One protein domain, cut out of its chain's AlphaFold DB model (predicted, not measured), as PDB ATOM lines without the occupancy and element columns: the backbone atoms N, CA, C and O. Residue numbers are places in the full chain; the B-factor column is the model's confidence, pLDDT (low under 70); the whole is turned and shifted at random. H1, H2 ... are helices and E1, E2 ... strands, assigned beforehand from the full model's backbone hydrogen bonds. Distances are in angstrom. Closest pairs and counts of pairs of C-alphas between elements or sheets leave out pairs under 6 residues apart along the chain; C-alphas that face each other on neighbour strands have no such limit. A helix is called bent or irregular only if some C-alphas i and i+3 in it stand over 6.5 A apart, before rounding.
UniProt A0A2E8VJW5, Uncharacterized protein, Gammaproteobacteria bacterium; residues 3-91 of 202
ATOM      1  N   VAL A   3      14.509  20.799 -30.123       89.50
ATOM      2  CA  VAL A   3      15.956  20.979 -29.952       89.50
ATOM      3  C   VAL A   3      16.453  19.801 -29.126       89.50
ATOM      4  O   VAL A   3      15.863  19.472 -28.099       89.50
ATOM      5  N   THR A   4      17.495  19.132 -29.603       91.25
ATOM      6  CA  THR A   4      18.125  17.998 -28.911       91.25
ATOM      7  C   THR A   4      19.584  18.322 -28.651       91.25
ATOM      8  O   THR A   4      20.236  18.907 -29.512       91.25
ATOM      9  N   LEU A   5      20.067  17.955 -27.468       91.81
ATOM     10  CA  LEU A   5      21.457  18.100 -27.057       91.81
ATOM     11  C   LEU A   5      22.004  16.709 -26.741       91.81
ATOM     12  O   LEU A   5      21.419  15.987 -25.934       91.81
ATOM     13  N   ASP A   6      23.116  16.367 -27.373       91.88
ATOM     14  CA  ASP A   6      23.889  15.155 -27.118       91.88
ATOM     15  C   ASP A   6      25.338  15.559 -26.833       91.88
ATOM     16  O   ASP A   6      25.896  16.379 -27.558       91.88
ATOM     17  N   ILE A   7      25.931  15.052 -25.754       90.50
ATOM     18  CA  ILE A   7      27.312  15.374 -25.377       90.50
ATOM     19  C   ILE A   7      28.110  14.073 -25.357       90.50
ATOM     20  O   ILE A   7      27.832  13.194 -24.541       90.50
ATOM     21  N   SER A   8      29.119  13.974 -26.224       89.50
ATOM     22  CA  SER A   8      30.039  12.833 -26.314       89.50
ATOM     23  C   SER A   8      31.475  13.327 -26.425       89.50
ATOM     24  O   SER A   8      31.769  14.172 -27.264       89.50
ATOM     25  N   ASP A   9      32.373  12.783 -25.601       83.69
ATOM     26  CA  ASP A   9      33.828  12.997 -25.694       83.69
ATOM     27  C   ASP A   9      34.251  14.477 -25.828       83.69
ATOM     28  O   ASP A   9      35.031  14.842 -26.705       83.69
ATOM     29  N   ASP A  10      33.722  15.340 -24.953       84.88
ATOM     30  CA  ASP A  10      33.932  16.799 -24.952       84.88
ATOM     31  C   ASP A  10      33.335  17.557 -26.161       84.88
ATOM     32  O   ASP A  10      33.630  18.742 -26.349       84.88
ATOM     33  N   ILE A  11      32.487  16.918 -26.971       87.00
ATOM     34  CA  ILE A  11      31.777  17.525 -28.103       87.00
ATOM     35  C   ILE A  11      30.275  17.546 -27.804       87.00
ATOM     36  O   ILE A  11      29.653  16.501 -27.621       87.00
ATOM     37  N   ALA A  12      29.679  18.737 -27.793       90.94
ATOM     38  CA  ALA A  12      28.234  18.918 -27.688       90.94
ATOM     39  C   ALA A  12      27.617  19.071 -29.081       90.94
ATOM     40  O   ALA A  12      27.931  20.016 -29.803       90.94
ATOM     41  N   VAL A  13      26.717  18.170 -29.459       91.38
ATOM     42  CA  VAL A  13      25.945  18.228 -30.701       91.38
ATOM     43  C   VAL A  13      24.538  18.721 -30.388       91.38
ATOM     44  O   VAL A  13      23.738  18.023 -29.764       91.38
ATOM     45  N   ILE A  14      24.217  19.925 -30.854       92.19
ATOM     46  CA  ILE A  14      22.881  20.509 -30.747       92.19
ATOM     47  C   ILE A  14      22.178  20.346 -32.090       92.19
ATOM     48  O   ILE A  14      22.614  20.923 -33.084       92.19
ATOM     49  N   THR A  15      21.074  19.599 -32.137       90.69
ATOM     50  CA  THR A  15      20.269  19.441 -33.359       90.69
ATOM     51  C   THR A  15      18.945  20.185 -33.252       90.69
ATOM     52  O   THR A  15      18.170  19.947 -32.323       90.69
ATOM     53  N   ILE A  16      18.669  21.048 -34.233       89.75
ATOM     54  CA  ILE A  16      17.426  21.822 -34.353       89.75
ATOM     55  C   ILE A  16      16.534  21.223 -35.453       89.75
ATOM     56  O   ILE A  16      16.984  21.017 -36.586       89.75
ATOM     57  N   ASP A  17      15.253  21.005 -35.137       88.00
ATOM     58  CA  ASP A  17      14.204  20.663 -36.105       88.00
ATOM     59  C   ASP A  17      12.903  21.454 -35.856       88.00
ATOM     60  O   ASP A  17      12.170  21.236 -34.884       88.00
ATOM     61  N   ASP A  18      12.588  22.375 -36.769       82.75
ATOM     62  CA  ASP A  18      11.328  23.133 -36.788       82.75
ATOM     63  C   ASP A  18      10.240  22.484 -37.673       82.75
ATOM     64  O   ASP A  18       9.135  23.015 -37.788       82.75
ATOM     65  N   GLY A  19      10.524  21.343 -38.317       80.75
ATOM     66  CA  GLY A  19       9.658  20.697 -39.312       80.75
ATOM     67  C   GLY A  19       9.719  21.326 -40.717       80.75
ATOM     68  O   GLY A  19       9.151  20.791 -41.673       80.75
ATOM     69  N   GLY A  20      10.464  22.419 -40.888       83.69
ATOM     70  CA  GLY A  20      10.537  23.273 -42.071       83.69
ATOM     71  C   GLY A  20      11.935  23.356 -42.684       83.69
ATOM     72  O   GLY A  20      12.313  22.512 -43.482       83.69
ATOM     73  N   ARG A  21      12.691  24.422 -42.446       82.06
ATOM     74  CA  ARG A  21      14.101  24.511 -42.888       82.06
ATOM     75  C   ARG A  21      14.999  25.016 -41.763       82.06
ATOM     76  O   ARG A  21      16.057  25.572 -42.043       82.06
ATOM     77  N   ASN A  22      14.569  24.819 -40.520       81.56
ATOM     78  CA  ASN A  22      15.176  25.353 -39.307       81.56
ATOM     79  C   ASN A  22      15.342  26.868 -39.443       81.56
ATOM     80  O   ASN A  22      16.453  27.391 -39.449       81.56
ATOM     81  N   VAL A  23      14.233  27.560 -39.699       85.88
ATOM     82  CA  VAL A  23      14.203  29.019 -39.816       85.88
ATOM     83  C   VAL A  23      14.394  29.604 -38.423       85.88
ATOM     84  O   VAL A  23      13.604  29.305 -37.541       85.88
ATOM     85  N   ILE A  24      15.399  30.458 -38.223       85.31
ATOM     86  CA  ILE A  24      15.653  31.085 -36.919       85.31
ATOM     87  C   ILE A  24      14.573  32.132 -36.644       85.31
ATOM     88  O   ILE A  24      14.559  33.211 -37.248       85.31
ATOM     89  N   ASN A  25      13.668  31.803 -35.728       84.44
ATOM     90  CA  ASN A  25      12.656  32.689 -35.166       84.44
ATOM     91  C   ASN A  25      12.891  32.844 -33.647       84.44
ATOM     92  O   ASN A  25      13.849  32.297 -33.101       84.44
ATOM     93  N   HIS A  26      12.035  33.606 -32.963       84.44
ATOM     94  CA  HIS A  26      12.157  33.790 -31.513       84.44
ATOM     95  C   HIS A  26      11.999  32.474 -30.739       84.44
ATOM     96  O   HIS A  26      12.809  32.192 -29.871       84.44
ATOM     97  N   GLU A  27      11.051  31.621 -31.131       85.94
ATOM     98  CA  GLU A  27      10.822  30.322 -30.480       85.94
ATOM     99  C   GLU A  27      12.046  29.392 -30.574       85.94
ATOM    100  O   GLU A  27      12.351  28.664 -29.633       85.94
ATOM    101  N   VAL A  28      12.771  29.429 -31.698       86.44
ATOM    102  CA  VAL A  28      14.008  28.666 -31.905       86.44
ATOM    103  C   VAL A  28      15.108  29.151 -30.988       86.44
ATOM    104  O   VAL A  28      15.823  28.328 -30.429       86.44
ATOM    105  N   LEU A  29      15.258  30.467 -30.854       86.44
ATOM    106  CA  LEU A  29      16.280  31.061 -30.000       86.44
ATOM    107  C   LEU A  29      15.997  30.766 -28.527       86.44
ATOM    108  O   LEU A  29      16.896  30.292 -27.841       86.44
ATOM    109  N   ASP A  30      14.747  30.929 -28.093       87.62
ATOM    110  CA  ASP A  30      14.320  30.643 -26.719       87.62
ATOM    111  C   ASP A  30      14.534  29.159 -26.359       87.62
ATOM    112  O   ASP A  30      14.882  28.824 -25.229       87.62
ATOM    113  N   ALA A  31      14.351  28.247 -27.322       87.12
ATOM    114  CA  ALA A  31      14.613  26.821 -27.129       87.12
ATOM    115  C   ALA A  31      16.104  26.448 -27.232       87.12
ATOM    116  O   ALA A  31      16.525  25.443 -26.659       87.12
ATOM    117  N   LEU A  32      16.897  27.218 -27.983       88.94
ATOM    118  CA  LEU A  32      18.324  26.977 -28.191       88.94
ATOM    119  C   LEU A  32      19.167  27.460 -27.008       88.94
ATOM    120  O   LEU A  32      20.125  26.787 -26.652       88.94
ATOM    121  N   GLU A  33      18.805  28.588 -26.398       90.06
ATOM    122  CA  GLU A  33      19.526  29.208 -25.281       90.06
ATOM    123  C   GLU A  33      19.839  28.234 -24.123       90.06
ATOM    124  O   GLU A  33      21.016  28.086 -23.793       90.06
ATOM    125  N   PRO A  34      18.882  27.454 -23.572       89.62
ATOM    126  CA  PRO A  34      19.198  26.509 -22.497       89.62
ATOM    127  C   PRO A  34      20.087  25.339 -22.950       89.62
ATOM    128  O   PRO A  34      20.907  24.851 -22.174       89.62
ATOM    129  N   ALA A  35      19.948  24.876 -24.198       88.31
ATOM    130  CA  ALA A  35      20.816  23.833 -24.749       88.31
ATOM    131  C   ALA A  35      22.242  24.357 -24.979       88.31
ATOM    132  O   ALA A  35      23.212  23.615 -24.822       88.31
ATOM    133  N   TRP A  36      22.365  25.639 -25.320       90.25
ATOM    134  CA  TRP A  36      23.635  26.321 -25.510       90.25
ATOM    135  C   TRP A  36      24.391  26.488 -24.193       90.25
ATOM    136  O   TRP A  36      25.559  26.120 -24.124       90.25
ATOM    137  N   GLU A  37      23.727  26.954 -23.132       90.19
ATOM    138  CA  GLU A  37      24.343  27.064 -21.801       90.19
ATOM    139  C   GLU A  37      24.844  25.705 -21.286       90.19
ATOM    140  O   GLU A  37      25.942  25.599 -20.737       90.19
ATOM    141  N   GLN A  38      24.066  24.639 -21.500       86.50
ATOM    142  CA  GLN A  38      24.468  23.279 -21.129       86.50
ATOM    143  C   GLN A  38      25.670  22.782 -21.944       86.50
ATOM    144  O   GLN A  38      26.558  22.130 -21.394       86.50
ATOM    145  N   ALA A  39      25.719  23.104 -23.237       88.81
ATOM    146  CA  ALA A  39      26.837  22.764 -24.108       88.81
ATOM    147  C   ALA A  39      28.116  23.533 -23.734       88.81
ATOM    148  O   ALA A  39      29.181  22.924 -23.661       88.81
ATOM    149  N   GLU A  40      28.018  24.831 -23.430       86.75
ATOM    150  CA  GLU A  40      29.156  25.649 -22.983       86.75
ATOM    151  C   GLU A  40      29.737  25.163 -21.650       86.75
ATOM    152  O   GLU A  40      30.950  25.203 -21.452       86.75
ATOM    153  N   ALA A  41      28.895  24.677 -20.737       86.88
ATOM    154  CA  ALA A  41      29.355  24.167 -19.448       86.88
ATOM    155  C   ALA A  41      30.019  22.780 -19.541       86.88
ATOM    156  O   ALA A  41      30.842  22.440 -18.689       86.88
ATOM    157  N   GLY A  42      29.628  21.961 -20.524       78.81
ATOM    158  CA  GLY A  42      29.957  20.534 -20.575       78.81
ATOM    159  C   GLY A  42      30.914  20.100 -21.686       78.81
ATOM    160  O   GLY A  42      31.404  18.973 -21.631       78.81
ATOM    161  N   ALA A  43      31.181  20.942 -22.686       86.12
ATOM    162  CA  ALA A  43      31.945  20.562 -23.872       86.12
ATOM    163  C   ALA A  43      33.044  21.575 -24.225       86.12
ATOM    164  O   ALA A  43      32.954  22.766 -23.942       86.12
ATOM    165  N   LYS A  44      34.098  21.086 -24.885       84.75
ATOM    166  CA  LYS A  44      35.185  21.906 -25.444       84.75
ATOM    167  C   LYS A  44      34.874  22.390 -26.859       84.75
ATOM    168  O   LYS A  44      35.456  23.377 -27.301       84.75
ATOM    169  N   ALA A  45      33.991  21.690 -27.566       86.06
ATOM    170  CA  ALA A  45      33.538  22.041 -28.906       86.06
ATOM    171  C   ALA A  45      32.017  21.898 -29.008       86.06
ATOM    172  O   ALA A  45      31.440  20.958 -28.457       86.06
ATOM    173  N   ILE A  46      31.374  22.810 -29.742       88.44
ATOM    174  CA  ILE A  46      29.925  22.791 -29.960       88.44
ATOM    175  C   ILE A  46      29.657  22.654 -31.459       88.44
ATOM    176  O   ILE A  46      30.057  23.490 -32.270       88.44
ATOM    177  N   VAL A  47      28.950  21.595 -31.832       89.44
ATOM    178  CA  VAL A  47      28.468  21.356 -33.189       89.44
ATOM    179  C   VAL A  47      26.993  21.701 -33.231       89.44
ATOM    180  O   VAL A  47      26.161  21.028 -32.625       89.44
ATOM    181  N   LEU A  48      26.655  22.733 -33.996       89.38
ATOM    182  CA  LEU A  48      25.266  23.003 -34.334       89.38
ATOM    183  C   LEU A  48      24.923  22.206 -35.594       89.38
ATOM    184  O   LEU A  48      25.597  22.319 -36.622       89.38
ATOM    185  N   ALA A  49      23.855  21.421 -35.518       88.88
ATOM    186  CA  ALA A  49      23.321  20.616 -36.601       88.88
ATOM    187  C   ALA A  49      21.842  20.947 -36.840       88.88
ATOM    188  O   ALA A  49      21.092  21.348 -35.950       88.88
ATOM    189  N   GLY A  50      21.416  20.770 -38.084       86.88
ATOM    190  CA  GLY A  50      20.007  20.800 -38.448       86.88
ATOM    191  C   GLY A  50      19.548  19.421 -38.886       86.88
ATOM    192  O   GLY A  50      20.363  18.530 -39.130       86.88
ATOM    193  N   ARG A  51      18.235  19.261 -39.034       83.69
ATOM    194  CA  ARG A  51      17.630  18.073 -39.646       83.69
ATOM    195  C   ARG A  51      18.293  17.635 -40.964       83.69
ATOM    196  O   ARG A  51      18.917  18.419 -41.687       83.69
ATOM    197  N   GLU A  52      18.045  16.386 -41.346       79.94
ATOM    198  CA  GLU A  52      18.571  15.820 -42.588       79.94
ATOM    199  C   GLU A  52      18.263  16.705 -43.817       79.94
ATOM    200  O   GLU A  52      17.125  17.107 -44.077       79.94
ATOM    201  N   GLY A  53      19.311  17.047 -44.570       79.25
ATOM    202  CA  GLY A  53      19.228  17.848 -45.792       79.25
ATOM    203  C   GLY A  53      19.128  19.368 -45.615       79.25
ATOM    204  O   GLY A  53      19.210  20.081 -46.619       79.25
ATOM    205  N   SER A  54      18.988  19.899 -44.395       79.81
ATOM    206  CA  SER A  54      18.975  21.348 -44.153       79.81
ATOM    207  C   SER A  54      19.539  21.692 -42.781       79.81
ATOM    208  O   SER A  54      18.934  21.368 -41.770       79.81
ATOM    209  N   PHE A  55      20.648  22.435 -42.756       80.12
ATOM    210  CA  PHE A  55      21.176  23.010 -41.519       80.12
ATOM    211  C   PHE A  55      20.240  24.107 -40.989       80.12
ATOM    212  O   PHE A  55      19.615  23.944 -39.948       80.12
ATOM    213  N   CYS A  56      20.084  25.190 -41.755       80.31
ATOM    214  CA  CYS A  56      19.244  26.339 -41.426       80.31
ATOM    215  C   CYS A  56      18.981  27.161 -42.701       80.31
ATOM    216  O   CYS A  56      19.870  27.300 -43.543       80.31
ATOM    217  N   ALA A  57      17.775  27.707 -42.869       83.31
ATOM    218  CA  ALA A  57      17.436  28.624 -43.965       83.31
ATOM    219  C   ALA A  57      17.731  30.105 -43.650       83.31
ATOM    220  O   ALA A  57      17.417  30.972 -44.466       83.31
ATOM    221  N   GLY A  58      18.346  30.386 -42.500       83.12
ATOM    222  CA  GLY A  58      18.597  31.726 -41.981       83.12
ATOM    223  C   GLY A  58      17.463  32.227 -41.088       83.12
ATOM    224  O   GLY A  58      16.666  31.447 -40.568       83.12
ATOM    225  N   TYR A  59      17.407  33.543 -40.906       79.62
ATOM    226  CA  TYR A  59      16.382  34.212 -40.107       79.62
ATOM    227  C   TYR A  59      15.001  34.173 -40.760       79.62
ATOM    228  O   TYR A  59      14.878  34.148 -41.988       79.62
ATOM    229  N   ASP A  60      13.954  34.223 -39.936       80.88
ATOM    230  CA  ASP A  60      12.584  34.324 -40.424       80.88
ATOM    231  C   ASP A  60      12.380  35.614 -41.226       80.88
ATOM    232  O   ASP A  60      12.226  36.711 -40.684       80.88
ATOM    233  N   ILE A  61      12.340  35.462 -42.553       80.50
ATOM    234  CA  ILE A  61      12.124  36.558 -43.497       80.50
ATOM    235  C   ILE A  61      10.813  37.281 -43.179       80.50
ATOM    236  O   ILE A  61      10.750  38.491 -43.351       80.50
ATOM    237  N   ARG A  62       9.785  36.599 -42.656       79.88
ATOM    238  CA  ARG A  62       8.502  37.230 -42.301       79.88
ATOM    239  C   ARG A  62       8.662  38.206 -41.139       79.88
ATOM    240  O   ARG A  62       8.013  39.248 -41.142       79.88
ATOM    241  N   VAL A  63       9.541  37.890 -40.187       76.38
ATOM    242  CA  VAL A  63       9.911  38.786 -39.081       76.38
ATOM    243  C   VAL A  63      10.811  39.911 -39.591       76.38
ATOM    244  O   VAL A  63      10.607  41.065 -39.225       76.38
ATOM    245  N   MET A  64      11.749  39.615 -40.498       72.25
ATOM    246  CA  MET A  64      12.646  40.627 -41.073       72.25
ATOM    247  C   MET A  64      11.938  41.628 -41.998       72.25
ATOM    248  O   MET A  64      12.315  42.794 -42.034       72.25
ATOM    249  N   THR A  65      10.922  41.196 -42.750       78.25
ATOM    250  CA  THR A  65      10.135  42.044 -43.665       78.25
ATOM    251  C   THR A  65       8.825  42.531 -43.047       78.25
ATOM    252  O   THR A  65       7.990  43.106 -43.746       78.25
ATOM    253  N   GLY A  66       8.596  42.239 -41.766       77.06
ATOM    254  CA  GLY A  66       7.401  42.643 -41.039       77.06
ATOM    255  C   GLY A  66       7.346  44.150 -40.785       77.06
ATOM    256  O   GLY A  66       8.331  44.871 -40.924       77.06
ATOM    257  N   ALA A  67       6.172  44.635 -40.376       69.88
ATOM    258  CA  ALA A  67       5.960  46.052 -40.076       69.88
ATOM    259  C   ALA A  67       6.603  46.515 -38.751       69.88
ATOM    260  O   ALA A  67       6.680  47.719 -38.521       69.88
ATOM    261  N   ASP A  68       7.049  45.590 -37.885       78.19
ATOM    262  CA  ASP A  68       7.765  45.912 -36.642       78.19
ATOM    263  C   ASP A  68       9.294  45.805 -36.832       78.19
ATOM    264  O   ASP A  68       9.867  44.724 -36.664       78.19
ATOM    265  N   PRO A  69       9.995  46.918 -37.116       74.62
ATOM    266  CA  PRO A  69      11.450  46.917 -37.244       74.62
ATOM    267  C   PRO A  69      12.170  46.565 -35.933       74.62
ATOM    268  O   PRO A  69      13.326  46.141 -35.967       74.62
ATOM    269  N   LYS A  70      11.520  46.699 -34.766       80.62
ATOM    270  CA  LYS A  70      12.130  46.305 -33.490       80.62
ATOM    271  C   LYS A  70      12.184  44.786 -33.337       80.62
ATOM    272  O   LYS A  70      13.150  44.294 -32.763       80.62
ATOM    273  N   ALA A  71      11.202  44.045 -33.852       73.31
ATOM    274  CA  ALA A  71      11.234  42.579 -33.863       73.31
ATOM    275  C   ALA A  71      12.403  42.052 -34.703       73.31
ATOM    276  O   ALA A  71      13.170  41.219 -34.225       73.31
ATOM    277  N   ALA A  72      12.617  42.625 -35.890       75.25
ATOM    278  CA  ALA A  72      13.773  42.307 -36.727       75.25
ATOM    279  C   ALA A  72      15.105  42.610 -36.014       75.25
ATOM    280  O   ALA A  72      16.028  41.796 -36.050       75.25
ATOM    281  N   GLY A  73      15.192  43.748 -35.315       76.81
ATOM    282  CA  GLY A  73      16.371  44.114 -34.523       76.81
ATOM    283  C   GLY A  73      16.648  43.151 -33.363       76.81
ATOM    284  O   GLY A  73      17.794  42.754 -33.165       76.81
ATOM    285  N   ARG A  74      15.610  42.727 -32.629       79.38
ATOM    286  CA  ARG A  74      15.736  41.730 -31.550       79.38
ATOM    287  C   ARG A  74      16.214  40.383 -32.088       79.38
ATOM    288  O   ARG A  74      17.133  39.803 -31.524       79.38
ATOM    289  N   LEU A  75      15.635  39.925 -33.197       74.69
ATOM    290  CA  LEU A  75      15.997  38.653 -33.820       74.69
ATOM    291  C   LEU A  75      17.456  38.649 -34.314       74.69
ATOM    292  O   LEU A  75      18.189  37.694 -34.072       74.69
ATOM    293  N   GLY A  76      17.901  39.734 -34.956       73.88
ATOM    294  CA  GLY A  76      19.290  39.872 -35.405       73.88
ATOM    295  C   GLY A  76      20.295  40.049 -34.261       73.88
ATOM    296  O   GLY A  76      21.429  39.591 -34.366       73.88
ATOM    297  N   GLY A  77      19.892  40.692 -33.160       75.69
ATOM    298  CA  GLY A  77      20.737  40.887 -31.980       75.69
ATOM    299  C   GLY A  77      20.957  39.611 -31.165       75.69
ATOM    300  O   GLY A  77      22.062  39.392 -30.679       75.69
ATOM    301  N   ALA A  78      19.940  38.754 -31.067       70.25
ATOM    302  CA  ALA A  78      19.995  37.510 -30.299       70.25
ATOM    303  C   ALA A  78      20.988  36.473 -30.861       70.25
ATOM    304  O   ALA A  78      21.498  35.646 -30.119       70.25
ATOM    305  N   GLY A  79      21.327  36.536 -32.156       61.44
ATOM    306  CA  GLY A  79      22.342  35.656 -32.755       61.44
ATOM    307  C   GLY A  79      23.795  36.065 -32.483       61.44
ATOM    308  O   GLY A  79      24.715  35.442 -33.013       61.44
ATOM    309  N   ARG A  80      24.036  37.138 -31.719       58.81
ATOM    310  CA  ARG A  80      25.384  37.640 -31.430       58.81
ATOM    311  C   ARG A  80      25.915  36.986 -30.153       58.81
ATOM    312  O   ARG A  80      25.696  37.503 -29.063       58.81
ATOM    313  N   ALA A  81      26.622  35.870 -30.310       50.44
ATOM    314  CA  ALA A  81      27.210  35.119 -29.201       50.44
ATOM    315  C   ALA A  81      28.172  35.970 -28.330       50.44
ATOM    316  O   ALA A  81      28.932  36.789 -28.873       50.44
ATOM    317  N   PRO A  82      28.187  35.772 -26.996       42.81
ATOM    318  CA  PRO A  82      29.333  36.052 -26.135       42.81
ATOM    319  C   PRO A  82      30.465  35.025 -26.378       42.81
ATOM    320  O   PRO A  82      30.435  34.254 -27.325       42.81
ATOM    321  N   ARG A  83      31.541  35.109 -25.596       48.09
ATOM    322  CA  ARG A  83      32.909  34.677 -25.931       48.09
ATOM    323  C   ARG A  83      33.142  33.150 -25.994       48.09
ATOM    324  O   ARG A  83      32.821  32.449 -25.053       48.09
ATOM    325  N   GLU A  84      33.836  32.744 -27.062       44.06
ATOM    326  CA  GLU A  84      34.708  31.562 -27.277       44.06
ATOM    327  C   GLU A  84      34.238  30.153 -26.855       44.06
ATOM    328  O   GLU A  84      34.884  29.501 -26.034       44.06
ATOM    329  N   PRO A  85      33.246  29.601 -27.567       51.38
ATOM    330  CA  PRO A  85      33.312  28.209 -28.025       51.38
ATOM    331  C   PRO A  85      33.634  28.132 -29.531       51.38
ATOM    332  O   PRO A  85      33.159  28.947 -30.326       51.38
ATOM    333  N   ASP A  86      34.452  27.158 -29.946       51.06
ATOM    334  CA  ASP A  86      34.698  26.859 -31.366       51.06
ATOM    335  C   ASP A  86      33.441  26.186 -31.948       51.06
ATOM    336  O   ASP A  86      33.118  25.041 -31.619       51.06
ATOM    337  N   VAL A  87      32.668  26.946 -32.733       54.53
ATOM    338  CA  VAL A  87      31.404  26.487 -33.326       54.53
ATOM    339  C   VAL A  87      31.656  26.032 -34.757       54.53
ATOM    340  O   VAL A  87      31.765  26.849 -35.676       54.53
ATOM    341  N   SER A  88      31.685  24.717 -34.964       59.34
ATOM    342  CA  SER A  88      31.750  24.126 -36.302       59.34
ATOM    343  C   SER A  88      30.337  23.837 -36.816       59.34
ATOM    344  O   SER A  88      29.556  23.127 -36.181       59.34
ATOM    345  N   GLN A  89      29.978  24.412 -37.966       59.78
ATOM    346  CA  GLN A  89      28.669  24.203 -38.592       59.78
ATOM    347  C   GLN A  89      28.729  23.002 -39.538       59.78
ATOM    348  O   GLN A  89      29.436  23.037 -40.549       59.78
ATOM    349  N   HIS A  90      27.951  21.954 -39.256       52.03
ATOM    350  CA  HIS A  90      27.878  20.774 -40.117       52.03
ATOM    351  C   HIS A  90      26.542  20.667 -40.856       52.03
ATOM    352  O   HIS A  90      25.449  20.735 -40.291       52.03
ATOM    353  N   ARG A  91      26.639  20.486 -42.178       46.50
ATOM    354  CA  ARG A  91      25.499  20.294 -43.070       46.50
ATOM    355  C   ARG A  91      25.144  18.812 -43.124       46.50
ATOM    356  O   ARG A  91      25.941  18.010 -43.593       46.50
TER     357      ARG A  91
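AT A GLANCE: This is residues 3 to 91 of the 202 residues of an uncharacterized protein of Gammaproteobacteria bacterium (UniProt A0A2E8VJW5). Look first for a strongly twisted sheet of four strands with one long helix, H1, over one of its faces, making two layers, with helices on one face of a sheet. Past the beginning of H1 the chain goes out into a small helical arm, H2 and H3, which lies off the sheet and makes much of the length, with residues 65 to 70 sticking out; it then comes back to add edge strand E4. The 89 printed residues hold three named helices and four named strands in the order E1 E2 H1 E3 H2 H3 E4, and the class is mixed, helices and strands. The mixed sheet runs E1 E2 E3 E4. The whole is compact, with a radius of gyration of the C-alphas of 13.5 A, yet elongated in outline, spanning 45 by 29 by 17 A.

HOW THE PARTS SIT: Start at the hairpin of E1, residues 3 to 8, and E2, residues 11 to 17, antiparallel at 161 degrees; N 6 and O 13 are 3.0 A apart, within hydrogen-bond range. E3, residues 45 to 50, is parallel to E2 at 19 degrees, with N 14 and O 47 at 2.9 A. Beside E3 find edge strand E4, residues 86 to 90, parallel at 27 degrees, with N 88 and O 46 at 3.4 A. H1, residues 26 to 42, is on the sheet at a height of 9.1 A, over E2 and only just not over E1, on which 2 of its C-alphas fall; it runs along the strands, at 11 degrees to E2 on the local plane. The closest C-alphas of H1 and E2 are those of Ala 39 and Ala 12, 5.4 A apart. E2, H1 and E3 form a strand-helix-strand unit, two parallel neighbour strands with a helix between, and its crossover is right-handed. E3 and E4, with H2, residues 61 to 64, and H3, residues 69 to 78, between them, form another, also right-handed. H2 and H3 touch only at the corner, with Met 64 and Ala 72 the closest C-alphas at 4.8 A; neither helix is on the sheet. H3 is close to H1 but not clearly touching it, the closest C-alphas being those of Leu 75 and His 26, 6.6 A apart; they run the same way at a shallow tilt of 15 degrees. In H3 every O i to N i+4 pair is within hydrogen-bond range, in H1 11 of 13 are, and H2 is too short for such a pair.

IN THESE COORDINATES: Find C-alpha 3 at (15.956, 20.979, -29.952), where E1 begins its 16.7 A; E2 covers 19.6 A and E3 16.6 A. From C-alpha 26 at (12.157, 33.790, -31.513), H1 runs 24.7 A, with a kink of 31 degrees near residue 34; it is irregular, but only just, with C-alphas 31 and 34 6.52 A apart. H2 has four residues, and H3 covers 14.5 A. E4, 12.7 A long, ends at C-alpha 90, (27.878, 20.774, -40.117).

THE WHOLE: The two C-alphas farthest apart, those of Asp 9 and Ala 67, are 45.6 A from each other. The printed part has no cut, and no link is long. Confidence is low, with pLDDT under 70, at residue 67 and residues 79 to 91, which include E4, mean 55; the mean of the printed part is 79.2.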